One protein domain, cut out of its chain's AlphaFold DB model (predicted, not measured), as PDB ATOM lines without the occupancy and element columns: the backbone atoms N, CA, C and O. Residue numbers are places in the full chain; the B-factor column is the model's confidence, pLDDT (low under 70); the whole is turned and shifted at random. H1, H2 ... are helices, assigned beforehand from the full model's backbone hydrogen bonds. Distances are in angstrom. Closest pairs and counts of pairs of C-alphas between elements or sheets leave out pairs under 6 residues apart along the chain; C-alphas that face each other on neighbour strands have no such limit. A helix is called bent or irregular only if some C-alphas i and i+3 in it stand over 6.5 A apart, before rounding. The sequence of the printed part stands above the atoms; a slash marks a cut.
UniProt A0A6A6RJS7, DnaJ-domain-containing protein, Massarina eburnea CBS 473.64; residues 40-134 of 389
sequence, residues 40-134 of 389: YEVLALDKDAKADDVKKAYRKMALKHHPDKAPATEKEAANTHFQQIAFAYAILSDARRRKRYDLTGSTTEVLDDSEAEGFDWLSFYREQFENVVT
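This is residues 40 to 134 of the 389 residues of the protein "DnaJ-domain-containing protein" of Massarina eburnea CBS 473.64 (UniProt A0A6A6RJS7). A helical hairpin, H2 and H3 side by side, has short H1 packed on both and H4 across the end of H3; a long link leads to H5, whose residues 125 to 130 stick out with the tail to 134. The printed part has 95 residues with five named helices, H1 to H5 in order, and no named strand: all helix. It is compact, with a radius of gyration of the C-alphas of 14.2 A, spanning 38 by 34 by 28 A.

H3, residues 72 to 92, the hub, is irregular: C-alphas 73 and 76 are 7.7 A apart. H2, residues 51 to 64, touches it at a shallow tilt of 8 degrees, opposite ways, a hairpin; the closest C-alphas, of Ala 62 and Phe 82, are 6.3 A apart. H1, residues 40 to 43, touches H3 at residues 84 to 89 alone; the closest C-alphas, of Val 42 and Ile 85, are 6.1 A apart. H4, residues 95 to 104, touches H3 only at the corner, about perpendicular at 83 degrees; the closest C-alphas, of Leu 92 and Arg 98, are 4.9 A apart. H5, residues 121 to 130, touches no helix. O i to N i+4 pairs are within hydrogen-bond range throughout H2, H4 and H5, and 15 of 17 in H3; H1 is too short.

H3 measures 30.5 A from C-alpha 72 at (25.130, 24.007, 24.378); H5 ends with C-alpha 130 at (29.718, 5.540, 50.356).

The printed part has no cut. The long link, H4 to H5, has 16 residues; residues 106 to 119 have pLDDT under 70.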
ATOM      1  N   TYR A  40      46.558  24.434  42.184       88.44
ATOM      2  CA  TYR A  40      46.133  25.438  43.153       88.44
ATOM      3  C   TYR A  40      45.363  26.567  42.455       88.44
ATOM      4  O   TYR A  40      44.299  26.961  42.936       88.44
ATOM      5  N   GLU A  41      45.818  27.016  41.281       88.12
ATOM      6  CA  GLU A  41      45.108  28.028  40.483       88.12
ATOM      7  C   GLU A  41      43.756  27.511  39.971       88.12
ATOM      8  O   GLU A  41      42.739  28.192  40.128       88.12
ATOM      9  N   VAL A  42      43.698  26.280  39.446       87.94
ATOM     10  CA  VAL A  42      42.448  25.686  38.926       87.94
ATOM     11  C   VAL A  42      41.401  25.440  40.018       87.94
ATOM     12  O   VAL A  42      40.203  25.598  39.768       87.94
ATOM     13  N   LEU A  43      41.815  25.103  41.243       88.00
ATOM     14  CA  LEU A  43      40.896  25.036  42.388       88.00
ATOM     15  C   LEU A  43      40.671  26.396  43.074       88.00
ATOM     16  O   LEU A  43      39.833  26.475  43.974       88.00
ATOM     17  N   ALA A  44      41.355  27.461  42.642       88.00
ATOM     18  CA  ALA A  44      41.365  28.786  43.263       88.00
ATOM     19  C   ALA A  44      41.682  28.735  44.773       88.00
ATOM     20  O   ALA A  44      40.904  29.206  45.611       88.00
ATOM     21  N   LEU A  45      42.818  28.119  45.109       90.25
ATOM     22  CA  LEU A  45      43.311  27.903  46.468       90.25
ATOM     23  C   LEU A  45      44.751  28.387  46.649       90.25
ATOM     24  O   LEU A  45      45.561  28.320  45.734       90.25
ATOM     25  N   ASP A  46      45.084  28.792  47.872       87.75
ATOM     26  CA  ASP A  46      46.467  29.041  48.281       87.75
ATOM     27  C   ASP A  46      47.239  27.728  48.496       87.75
ATOM     28  O   ASP A  46      46.661  26.690  48.840       87.75
ATOM     29  N   LYS A  47      48.572  27.783  48.387       83.94
ATOM     30  CA  LYS A  47      49.459  26.613  48.574       83.94
ATOM     31  C   LYS A  47      49.399  26.024  49.996       83.94
ATOM     32  O   LYS A  47      49.606  24.829  50.181       83.94
ATOM     33  N   ASP A  48      48.998  26.830  50.981       84.19
ATOM     34  CA  ASP A  48      48.773  26.416  52.377       84.19
ATOM     35  C   ASP A  48      47.390  25.763  52.635       84.19
ATOM     36  O   ASP A  48      47.052  25.439  53.781       84.19
ATOM     37  N   ALA A  49      46.551  25.570  51.607       85.62
ATOM     38  CA  ALA A  49      45.186  25.063  51.768       85.62
ATOM     39  C   ALA A  49      45.127  23.641  52.358       85.62
ATOM     40  O   ALA A  49      45.785  22.705  51.894       85.62
ATOM     41  N   LYS A  50      44.260  23.424  53.354       88.88
ATOM     42  CA  LYS A  50      44.089  22.103  53.984       88.88
ATOM     43  C   LYS A  50      43.355  21.129  53.059       88.88
ATOM     44  O   LYS A  50      42.662  21.530  52.126       88.88
ATOM     45  N   ALA A  51      43.456  19.832  53.351       85.88
ATOM     46  CA  ALA A  51      42.736  18.789  52.614       85.88
ATOM     47  C   ALA A  51      41.216  19.054  52.553       85.88
ATOM     48  O   ALA A  51      40.614  18.929  51.489       85.88
ATOM     49  N   ASP A  52      40.607  19.513  53.651       86.12
ATOM     50  CA  ASP A  52      39.180  19.868  53.691       86.12
ATOM     51  C   ASP A  52      38.822  21.045  52.777       86.12
ATOM     52  O   ASP A  52      37.718  21.094  52.232       86.12
ATOM     53  N   ASP A  53      39.736  21.997  52.597       88.88
ATOM     54  CA  ASP A  53      39.510  23.175  51.761       88.88
ATOM     55  C   ASP A  53      39.680  22.825  50.279       88.88
ATOM     56  O   ASP A  53      38.844  23.223  49.469       88.88
ATOM     57  N   VAL A  54      40.629  21.939  49.951       89.38
ATOM     58  CA  VAL A  54      40.727  21.261  48.644       89.38
ATOM     59  C   VAL A  54      39.437  20.499  48.305       89.38
ATOM     60  O   VAL A  54      38.892  20.684  47.216       89.38
ATOM     61  N   LYS A  55      38.861  19.734  49.246       87.69
ATOM     62  CA  LYS A  55      37.565  19.051  49.042       87.69
ATOM     63  C   LYS A  55      36.404  20.028  48.800       87.69
ATOM     64  O   LYS A  55      35.550  19.766  47.952       87.69
ATOM     65  N   LYS A  56      36.345  21.154  49.524       88.62
ATOM     66  CA  LYS A  56      35.302  22.187  49.344       88.62
ATOM     67  C   LYS A  56      35.449  22.926  48.011       88.62
ATOM     68  O   LYS A  56      34.448  23.125  47.323       88.62
ATOM     69  N   ALA A  57      36.671  23.314  47.652       90.81
ATOM     70  CA  ALA A  57      36.978  24.017  46.413       90.81
ATOM     71  C   ALA A  57      36.651  23.159  45.189       90.81
ATOM     72  O   ALA A  57      35.911  23.615  44.318       90.81
ATOM     73  N   TYR A  58      37.079  21.890  45.189       89.75
ATOM     74  CA  TYR A  58      36.716  20.920  44.156       89.75
ATOM     75  C   TYR A  58      35.196  20.836  43.967       89.75
ATOM     76  O   TYR A  58      34.706  21.073  42.869       89.75
ATOM     77  N   ARG A  59      34.421  20.612  45.042       87.00
ATOM     78  CA  ARG A  59      32.945  20.555  44.965       87.00
ATOM     79  C   ARG A  59      32.335  21.839  44.391       87.00
ATOM     80  O   ARG A  59      31.399  21.771  43.600       87.00
ATOM     81  N   LYS A  60      32.860  23.010  44.769       89.75
ATOM     82  CA  LYS A  60      32.394  24.319  44.283       89.75
ATOM     83  C   LYS A  60      32.700  24.524  42.793       89.75
ATOM     84  O   LYS A  60      31.826  24.983  42.061       89.75
ATOM     85  N   MET A  61      33.909  24.184  42.351       89.50
ATOM     86  CA  MET A  61      34.344  24.337  40.959       89.50
ATOM     87  C   MET A  61      33.681  23.304  40.041       89.50
ATOM     88  O   MET A  61      33.140  23.683  39.005       89.50
ATOM     89  N   ALA A  62      33.591  22.044  40.473       87.69
ATOM     90  CA  ALA A  62      32.868  20.980  39.779       87.69
ATOM     91  C   ALA A  62      31.387  21.335  39.555       87.69
ATOM     92  O   ALA A  62      30.871  21.128  38.465       87.69
ATOM     93  N   LEU A  63      30.706  21.939  40.541       87.06
ATOM     94  CA  LEU A  63      29.316  22.402  40.393       87.06
ATOM     95  C   LEU A  63      29.146  23.603  39.450       87.06
ATOM     96  O   LEU A  63      28.037  23.807  38.949       87.06
ATOM     97  N   LYS A  64      30.201  24.405  39.253       87.00
ATOM     98  CA  LYS A  64      30.210  25.592  38.384       87.00
ATOM     99  C   LYS A  64      30.508  25.227  36.927       87.00
ATOM    100  O   LYS A  64      29.866  25.766  36.038       87.00
ATOM    101  N   HIS A  65      31.447  24.310  36.702       87.25
ATOM    102  CA  HIS A  65      31.890  23.865  35.375       87.25
ATOM    103  C   HIS A  65      31.284  22.504  34.973       87.25
ATOM    104  O   HIS A  65      31.830  21.799  34.135       87.25
ATOM    105  N   HIS A  66      30.153  22.106  35.567       85.75
ATOM    106  CA  HIS A  66      29.500  20.838  35.230       85.75
ATOM    107  C   HIS A  66      28.869  20.901  33.822       85.75
ATOM    108  O   HIS A  66      28.030  21.779  33.592       85.75
ATOM    109  N   PRO A  67      29.167  19.962  32.901       84.88
ATOM    110  CA  PRO A  67      28.722  20.043  31.502       84.88
ATOM    111  C   PRO A  67      27.195  19.966  31.318       84.88
ATOM    112  O   PRO A  67      26.671  20.453  30.321       84.88
ATOM    113  N   ASP A  68      26.465  19.410  32.293       84.81
ATOM    114  CA  ASP A  68      24.989  19.401  32.321       84.81
ATOM    115  C   ASP A  68      24.374  20.804  32.502       84.81
ATOM    116  O   ASP A  68      23.281  21.078  32.018       84.81
ATOM    117  N   LYS A  69      25.087  21.716  33.181       82.44
ATOM    118  CA  LYS A  69      24.616  23.085  33.461       82.44
ATOM    119  C   LYS A  69      25.098  24.117  32.443       82.44
ATOM    120  O   LYS A  69      24.625  25.251  32.475       82.44
ATOM    121  N   ALA A  70      26.043  23.748  31.584       83.44
ATOM    122  CA  ALA A  70      26.575  24.629  30.557       83.44
ATOM    123  C   ALA A  70      25.585  24.764  29.381       83.44
ATOM    124  O   ALA A  70      24.989  23.761  28.962       83.44
ATOM    125  N   PRO A  71      25.411  25.971  28.806       83.38
ATOM    126  CA  PRO A  71      24.680  26.128  27.553       83.38
ATOM    127  C   PRO A  71      25.372  25.325  26.444       83.38
ATOM    128  O   PRO A  71      26.576  25.078  26.506       83.38
ATOM    129  N   ALA A  72      24.624  24.912  25.417       80.19
ATOM    130  CA  ALA A  72      25.130  24.007  24.378       80.19
ATOM    131  C   ALA A  72      26.425  24.496  23.696       80.19
ATOM    132  O   ALA A  72      27.262  23.675  23.342       80.19
ATOM    133  N   THR A  73      26.606  25.814  23.592       82.00
ATOM    134  CA  THR A  73      27.784  26.501  23.036       82.00
ATOM    135  C   THR A  73      29.043  26.428  23.904       82.00
ATOM    136  O   THR A  73      30.135  26.632  23.394       82.00
ATOM    137  N   GLU A  74      28.917  26.159  25.206       83.81
ATOM    138  CA  GLU A  74      30.033  26.158  26.167       83.81
ATOM    139  C   GLU A  74      30.335  24.755  26.719       83.81
ATOM    140  O   GLU A  74      31.206  24.597  27.573       83.81
ATOM    141  N   LYS A  75      29.631  23.714  26.252       84.38
ATOM    142  CA  LYS A  75      29.765  22.346  26.783       84.38
ATOM    143  C   LYS A  75      31.170  21.770  26.651       84.38
ATOM    144  O   LYS A  75      31.611  21.074  27.560       84.38
ATOM    145  N   GLU A  76      31.865  22.062  25.556       84.62
ATOM    146  CA  GLU A  76      33.230  21.585  25.314       84.62
ATOM    147  C   GLU A  76      34.220  22.248  26.279       84.62
ATOM    148  O   GLU A  76      34.933  21.548  26.995       84.62
ATOM    149  N   ALA A  77      34.169  23.578  26.415       84.31
ATOM    150  CA  ALA A  77      34.971  24.326  27.385       84.31
ATOM    151  C   ALA A  77      34.645  23.955  28.847       84.31
ATOM    152  O   ALA A  77      35.530  23.884  29.698       84.31
ATOM    153  N   ALA A  78      33.375  23.678  29.163       85.19
ATOM    154  CA  ALA A  78      32.988  23.165  30.473       85.19
ATOM    155  C   ALA A  78      33.568  21.762  30.721       85.19
ATOM    156  O   ALA A  78      34.036  21.491  31.823       85.19
ATOM    157  N   ASN A  79      33.587  20.892  29.706       85.69
ATOM    158  CA  ASN A  79      34.154  19.549  29.804       85.69
ATOM    159  C   ASN A  79      35.675  19.590  30.019       85.69
ATOM    160  O   ASN A  79      36.155  18.987  30.979       85.69
ATOM    161  N   THR A  80      36.422  20.361  29.219       86.38
ATOM    162  CA  THR A  80      37.876  20.509  29.405       86.38
ATOM    163  C   THR A  80      38.195  21.081  30.786       86.38
ATOM    164  O   THR A  80      38.942  20.459  31.540       86.38
ATOM    165  N   HIS A  81      37.548  22.173  31.208       86.12
ATOM    166  CA  HIS A  81      37.723  22.698  32.566       86.12
ATOM    167  C   HIS A  81      37.331  21.695  33.661       86.12
ATOM    168  O   HIS A  81      38.000  21.633  34.692       86.12
ATOM    169  N   PHE A  82      36.294  20.878  33.467       87.06
ATOM    170  CA  PHE A  82      35.922  19.838  34.427       87.06
ATOM    171  C   PHE A  82      37.007  18.758  34.559       87.06
ATOM    172  O   PHE A  82      37.338  18.370  35.680       87.06
ATOM    173  N   GLN A  83      37.615  18.324  33.448       85.94
ATOM    174  CA  GLN A  83      38.759  17.404  33.464       85.94
ATOM    175  C   GLN A  83      39.958  18.015  34.207       85.94
ATOM    176  O   GLN A  83      40.555  17.355  35.055       85.94
ATOM    177  N   GLN A  84      40.256  19.297  33.968       86.75
ATOM    178  CA  GLN A  84      41.315  20.036  34.667       86.75
ATOM    179  C   GLN A  84      41.052  20.126  36.182       86.75
ATOM    180  O   GLN A  84      41.945  19.862  36.986       86.75
ATOM    181  N   ILE A  85      39.815  20.445  36.587       89.38
ATOM    182  CA  ILE A  85      39.378  20.512  37.994       89.38
ATOM    183  C   ILE A  85      39.481  19.141  38.675       89.38
ATOM    184  O   ILE A  85      39.916  19.052  39.826       89.38
ATOM    185  N   ALA A  86      39.102  18.071  37.971       86.00
ATOM    186  CA  ALA A  86      39.255  16.706  38.451       86.00
ATOM    187  C   ALA A  86      40.743  16.370  38.644       86.00
ATOM    188  O   ALA A  86      41.151  16.027  39.753       86.00
ATOM    189  N   PHE A  87      41.573  16.546  37.615       84.38
ATOM    190  CA  PHE A  87      43.009  16.266  37.663       84.38
ATOM    191  C   PHE A  87      43.727  17.035  38.785       84.38
ATOM    192  O   PHE A  87      44.437  16.434  39.595       84.38
ATOM    193  N   ALA A  88      43.446  18.334  38.931       88.19
ATOM    194  CA  ALA A  88      43.952  19.153  40.029       88.19
ATOM    195  C   ALA A  88      43.593  18.571  41.412       88.19
ATOM    196  O   ALA A  88      44.428  18.495  42.316       88.19
ATOM    197  N   TYR A  89      42.358  18.093  41.574       88.50
ATOM    198  CA  TYR A  89      41.911  17.438  42.800       88.50
ATOM    199  C   TYR A  89      42.543  16.048  43.007       88.50
ATOM    200  O   TYR A  89      42.865  15.705  44.144       88.50
ATOM    201  N   ALA A  90      42.812  15.270  41.955       84.31
ATOM    202  CA  ALA A  90      43.503  13.975  42.045       84.31
ATOM    203  C   ALA A  90      44.966  14.096  42.517       84.31
ATOM    204  O   ALA A  90      45.487  13.179  43.159       84.31
ATOM    205  N   ILE A  91      45.609  15.234  42.234       84.62
ATOM    206  CA  ILE A  91      46.944  15.587  42.736       84.62
ATOM    207  C   ILE A  91      46.860  16.103  44.178       84.62
ATOM    208  O   ILE A  91      47.571  15.614  45.054       84.62
ATOM    209  N   LEU A  92      45.988  17.082  44.449       86.81
ATOM    210  CA  LEU A  92      45.961  17.779  45.741       86.81
ATOM    211  C   LEU A  92      45.251  17.010  46.869       86.81
ATOM    212  O   LEU A  92      45.454  17.350  48.041       86.81
ATOM    213  N   SER A  93      44.417  16.013  46.562       84.75
ATOM    214  CA  SER A  93      43.687  15.219  47.566       84.75
ATOM    215  C   SER A  93      44.576  14.224  48.322       84.75
ATOM    216  O   SER A  93      44.395  14.068  49.531       84.75
ATOM    217  N   ASP A  94      45.559  13.607  47.659       84.50
ATOM    218  CA  ASP A  94      46.534  12.710  48.287       84.50
ATOM    219  C   ASP A  94      47.773  13.495  48.761       84.50
ATOM    220  O   ASP A  94      48.449  14.182  47.994       84.50
ATOM    221  N   ALA A  95      48.115  13.359  50.045       84.12
ATOM    222  CA  ALA A  95      49.276  14.010  50.649       84.12
ATOM    223  C   ALA A  95      50.635  13.552  50.075       84.12
ATOM    224  O   ALA A  95      51.619  14.278  50.214       84.12
ATOM    225  N   ARG A  96      50.726  12.367  49.458       82.75
ATOM    226  CA  ARG A  96      51.906  11.889  48.716       82.75
ATOM    227  C   ARG A  96      52.019  12.609  47.376       82.75
ATOM    228  O   ARG A  96      53.075  13.161  47.082       82.75
ATOM    229  N   ARG A  97      50.930  12.648  46.599       82.00
ATOM    230  CA  ARG A  97      50.895  13.286  45.272       82.00
ATOM    231  C   ARG A  97      51.107  14.789  45.363       82.00
ATOM    232  O   ARG A  97      51.951  15.311  44.643       82.00
ATOM    233  N   ARG A  98      50.457  15.448  46.328       86.44
ATOM    234  CA  ARG A  98      50.686  16.863  46.633       86.44
ATOM    235  C   ARG A  98      52.160  17.148  46.928       86.44
ATOM    236  O   ARG A  98      52.740  18.000  46.278       86.44
ATOM    237  N   LYS A  99      52.802  16.377  47.816       84.06
ATOM    238  CA  LYS A  99      54.235  16.550  48.134       84.06
ATOM    239  C   LYS A  99      55.164  16.344  46.939       84.06
ATOM    240  O   LYS A  99      56.217  16.970  46.905       84.06
ATOM    241  N   ARG A 100      54.818  15.454  45.999       81.06
ATOM    242  CA  ARG A 100      55.572  15.312  44.743       81.06
ATOM    243  C   ARG A 100      55.416  16.569  43.896       81.06
ATOM    244  O   ARG A 100      56.425  17.167  43.551       81.06
ATOM    245  N   TYR A 101      54.182  17.019  43.677       83.06
ATOM    246  CA  TYR A 101      53.900  18.247  42.935       83.06
ATOM    247  C   TYR A 101      54.569  19.492  43.554       83.06
ATOM    248  O   TYR A 101      55.222  20.250  42.846       83.06
ATOM    249  N   ASP A 102      54.501  19.662  44.877       83.69
ATOM    250  CA  ASP A 102      55.140  20.772  45.600       83.69
ATOM    251  C   ASP A 102      56.683  20.758  45.483       83.69
ATOM    252  O   ASP A 102      57.326  21.786  45.700       83.69
ATOM    253  N   LEU A 103      57.288  19.601  45.165       82.19
ATOM    254  CA  LEU A 103      58.736  19.422  45.014       82.19
ATOM    255  C   LEU A 103      59.209  19.538  43.557       82.19
ATOM    256  O   LEU A 103      60.277  20.099  43.316       82.19
ATOM    257  N   THR A 104      58.456  18.989  42.601       77.44
ATOM    258  CA  THR A 104      58.849  18.929  41.182       77.44
ATOM    259  C   THR A 104      58.248  20.058  40.348       77.44
ATOM    260  O   THR A 104      58.773  20.373  39.284       77.44
ATOM    261  N   GLY A 105      57.143  20.664  40.800       72.94
ATOM    262  CA  GLY A 105      56.363  21.652  40.048       72.94
ATOM    263  C   GLY A 105      55.696  21.099  38.780       72.94
ATOM    264  O   GLY A 105      55.049  21.854  38.061       72.94
ATOM    265  N   SER A 106      55.850  19.801  38.501       69.62
ATOM    266  CA  SER A 106      55.402  19.145  37.275       69.62
ATOM    267  C   SER A 106      54.204  18.245  37.551       69.62
ATOM    268  O   SER A 106      54.211  17.425  38.471       69.62
ATOM    269  N   THR A 107      53.166  18.386  36.730       65.56
ATOM    270  CA  THR A 107      51.983  17.520  36.744       65.56
ATOM    271  C   THR A 107      52.208  16.195  36.010       65.56
ATOM    272  O   THR A 107      51.513  15.220  36.298       65.56
ATOM    273  N   THR A 108      53.191  16.129  35.104       60.28
ATOM    274  CA  THR A 108      53.444  14.981  34.217       60.28
ATOM    275  C   THR A 108      53.857  13.723  34.987       60.28
ATOM    276  O   THR A 108      53.329  12.643  34.735       60.28
ATOM    277  N   GLU A 109      54.722  13.855  35.998       54.91
ATOM    278  CA  GLU A 109      55.227  12.721  36.799       54.91
ATOM    279  C   GLU A 109      54.176  12.090  37.735       54.91
ATOM    280  O   GLU A 109      54.444  11.081  38.382       54.91
ATOM    281  N   VAL A 110      52.968  12.660  37.854       55.50
ATOM    282  CA  VAL A 110      51.914  12.082  38.710       55.50
ATOM    283  C   VAL A 110      51.148  10.954  38.002       55.50
ATOM    284  O   VAL A 110      50.484  10.166  38.677       55.50
ATOM    285  N   LEU A 111      51.254  10.855  36.673       53.19
ATOM    286  CA  LEU A 111      50.592   9.828  35.859       53.19
ATOM    287  C   LEU A 111      51.500   8.638  35.499       53.19
ATOM    288  O   LEU A 111      50.975   7.578  35.175       53.19
ATOM    289  N   ASP A 112      52.824   8.782  35.610       49.94
ATOM    290  CA  ASP A 112      53.811   7.751  35.232       49.94
ATOM    291  C   ASP A 112      54.113   6.721  36.350       49.94
ATOM    292  O   ASP A 112      55.000   5.882  36.223       49.94
ATOM    293  N   ASP A 113      53.329   6.700  37.440       47.31
ATOM    294  CA  ASP A 113      53.310   5.609  38.444       47.31
ATOM    295  C   ASP A 113      52.644   4.321  37.861       47.31
ATOM    296  O   ASP A 113      51.817   3.660  38.494       47.31
ATOM    297  N   SER A 114      52.993   3.946  36.625       50.91
ATOM    298  CA  SER A 114      52.357   2.884  35.822       50.91
ATOM    299  C   SER A 114      52.568   1.454  36.363       50.91
ATOM    300  O   SER A 114      51.949   0.503  35.888       50.91
ATOM    301  N   GLU A 115      53.405   1.273  37.391       49.56
ATOM    302  CA  GLU A 115      53.727  -0.045  37.967       49.56
ATOM    303  C   GLU A 115      53.155  -0.306  39.377       49.56
ATOM    304  O   GLU A 115      53.334  -1.404  39.907       49.56
ATOM    305  N   ALA A 116      52.407   0.634  39.977       48.44
ATOM    306  CA  ALA A 116      51.619   0.359  41.188       48.44
ATOM    307  C   ALA A 116      50.413   1.307  41.348       48.44
ATOM    308  O   ALA A 116      50.566   2.454  41.755       48.44
ATOM    309  N   GLU A 117      49.203   0.775  41.130       54.47
ATOM    310  CA  GLU A 117      47.917   1.431  41.440       54.47
ATOM    311  C   GLU A 117      47.662   2.751  40.680       54.47
ATOM    312  O   GLU A 117      47.564   3.842  41.254       54.47
ATOM    313  N   GLY A 118      47.447   2.629  39.362       57.66
ATOM    314  CA  GLY A 118      46.835   3.691  38.560       57.66
ATOM    315  C   GLY A 118      45.534   4.196  39.201       57.66
ATOM    316  O   GLY A 118      44.738   3.417  39.727       57.66
ATOM    317  N   PHE A 119      45.329   5.515  39.197       63.94
ATOM    318  CA  PHE A 119      44.246   6.154  39.945       63.94
ATOM    319  C   PHE A 119      42.860   5.813  39.381       63.94
ATOM    320  O   PHE A 119      42.385   6.464  38.448       63.94
ATOM    321  N   ASP A 120      42.188   4.827  39.977       75.50
ATOM    322  CA  ASP A 120      40.812   4.510  39.613       75.50
ATOM    323  C   ASP A 120      39.828   5.549  40.171       75.50
ATOM    324  O   ASP A 120      39.466   5.559  41.353       75.50
ATOM    325  N   TRP A 121      39.344   6.392  39.262       71.06
ATOM    326  CA  TRP A 121      38.259   7.334  39.495       71.06
ATOM    327  C   TRP A 121      36.996   6.679  40.063       71.06
ATOM    328  O   TRP A 121      36.324   7.292  40.893       71.06
ATOM    329  N   LEU A 122      36.659   5.454  39.646       72.88
ATOM    330  CA  LEU A 122      35.424   4.790  40.056       72.88
ATOM    331  C   LEU A 122      35.481   4.367  41.529       72.88
ATOM    332  O   LEU A 122      34.559   4.677  42.287       72.88
ATOM    333  N   SER A 123      36.568   3.720  41.952       74.62
ATOM    334  CA  SER A 123      36.826   3.376  43.357       74.62
ATOM    335  C   SER A 123      36.949   4.620  44.231       74.62
ATOM    336  O   SER A 123      36.343   4.676  45.301       74.62
ATOM    337  N   PHE A 124      37.643   5.657  43.751       73.75
ATOM    338  CA  PHE A 124      37.762   6.922  44.470       73.75
ATOM    339  C   PHE A 124      36.396   7.580  44.725       73.75
ATOM    340  O   PHE A 124      36.073   7.920  45.864       73.75
ATOM    341  N   TYR A 125      35.554   7.737  43.695       74.88
ATOM    342  CA  TYR A 125      34.215   8.299  43.891       74.88
ATOM    343  C   TYR A 125      33.335   7.398  44.761       74.88
ATOM    344  O   TYR A 125      32.595   7.925  45.591       74.88
ATOM    345  N   ARG A 126      33.445   6.068  44.635       79.06
ATOM    346  CA  ARG A 126      32.727   5.119  45.496       79.06
ATOM    347  C   ARG A 126      33.039   5.376  46.971       79.06
ATOM    348  O   ARG A 126      32.107   5.636  47.719       79.06
ATOM    349  N   GLU A 127      34.311   5.421  47.363       78.00
ATOM    350  CA  GLU A 127      34.728   5.712  48.747       78.00
ATOM    351  C   GLU A 127      34.240   7.098  49.224       78.00
ATOM    352  O   GLU A 127      33.715   7.246  50.331       78.00
ATOM    353  N   GLN A 128      34.359   8.138  48.384       71.69
ATOM    354  CA  GLN A 128      33.933   9.490  48.771       71.69
ATOM    355  C   GLN A 128      32.406   9.632  48.934       71.69
ATOM    356  O   GLN A 128      31.967  10.530  49.662       71.69
ATOM    357  N   PHE A 129      31.602   8.793  48.269       74.44
ATOM    358  CA  PHE A 129      30.136   8.837  48.322       74.44
ATOM    359  C   PHE A 129      29.487   7.710  49.140       74.44
ATOM    360  O   PHE A 129      28.326   7.866  49.505       74.44
ATOM    361  N   GLU A 130      30.205   6.649  49.513       76.06
ATOM    362  CA  GLU A 130      29.718   5.540  50.356       76.06
ATOM    363  C   GLU A 130      29.067   6.043  51.655       76.06
ATOM    364  O   GLU A 130      27.948   5.671  51.999       76.06
ATOM    365  N   ASN A 131      29.718   6.998  52.321       70.81
ATOM    366  CA  ASN A 131      29.229   7.618  53.556       70.81
ATOM    367  C   ASN A 131      28.162   8.714  53.332       70.81
ATOM    368  O   ASN A 131      27.649   9.285  54.295       70.81
ATOM    369  N   VAL A 132      27.855   9.059  52.077       74.81
ATOM    370  CA  VAL A 132      26.893  10.113  51.698       74.81
ATOM    371  C   VAL A 132      25.596   9.508  51.160       74.81
ATOM    372  O   VAL A 132      24.521  10.018  51.466       74.81
ATOM    373  N   VAL A 133      25.705   8.429  50.382       78.31
ATOM    374  CA  VAL A 133      24.607   7.694  49.742       78.31
ATOM    375  C   VAL A 133      24.404   6.364  50.475       78.31
ATOM    376  O   VAL A 133      24.545   5.279  49.920       78.31
ATOM    377  N   THR A 134      24.090   6.455  51.767       85.56
ATOM    378  CA  THR A 134      23.699   5.299  52.588       85.56
ATOM    379  C   THR A 134      22.228   4.951  52.354       85.56
ATOM    380  O   THR A 134      21.433   5.821  51.987       85.56
TER     381      THR A 134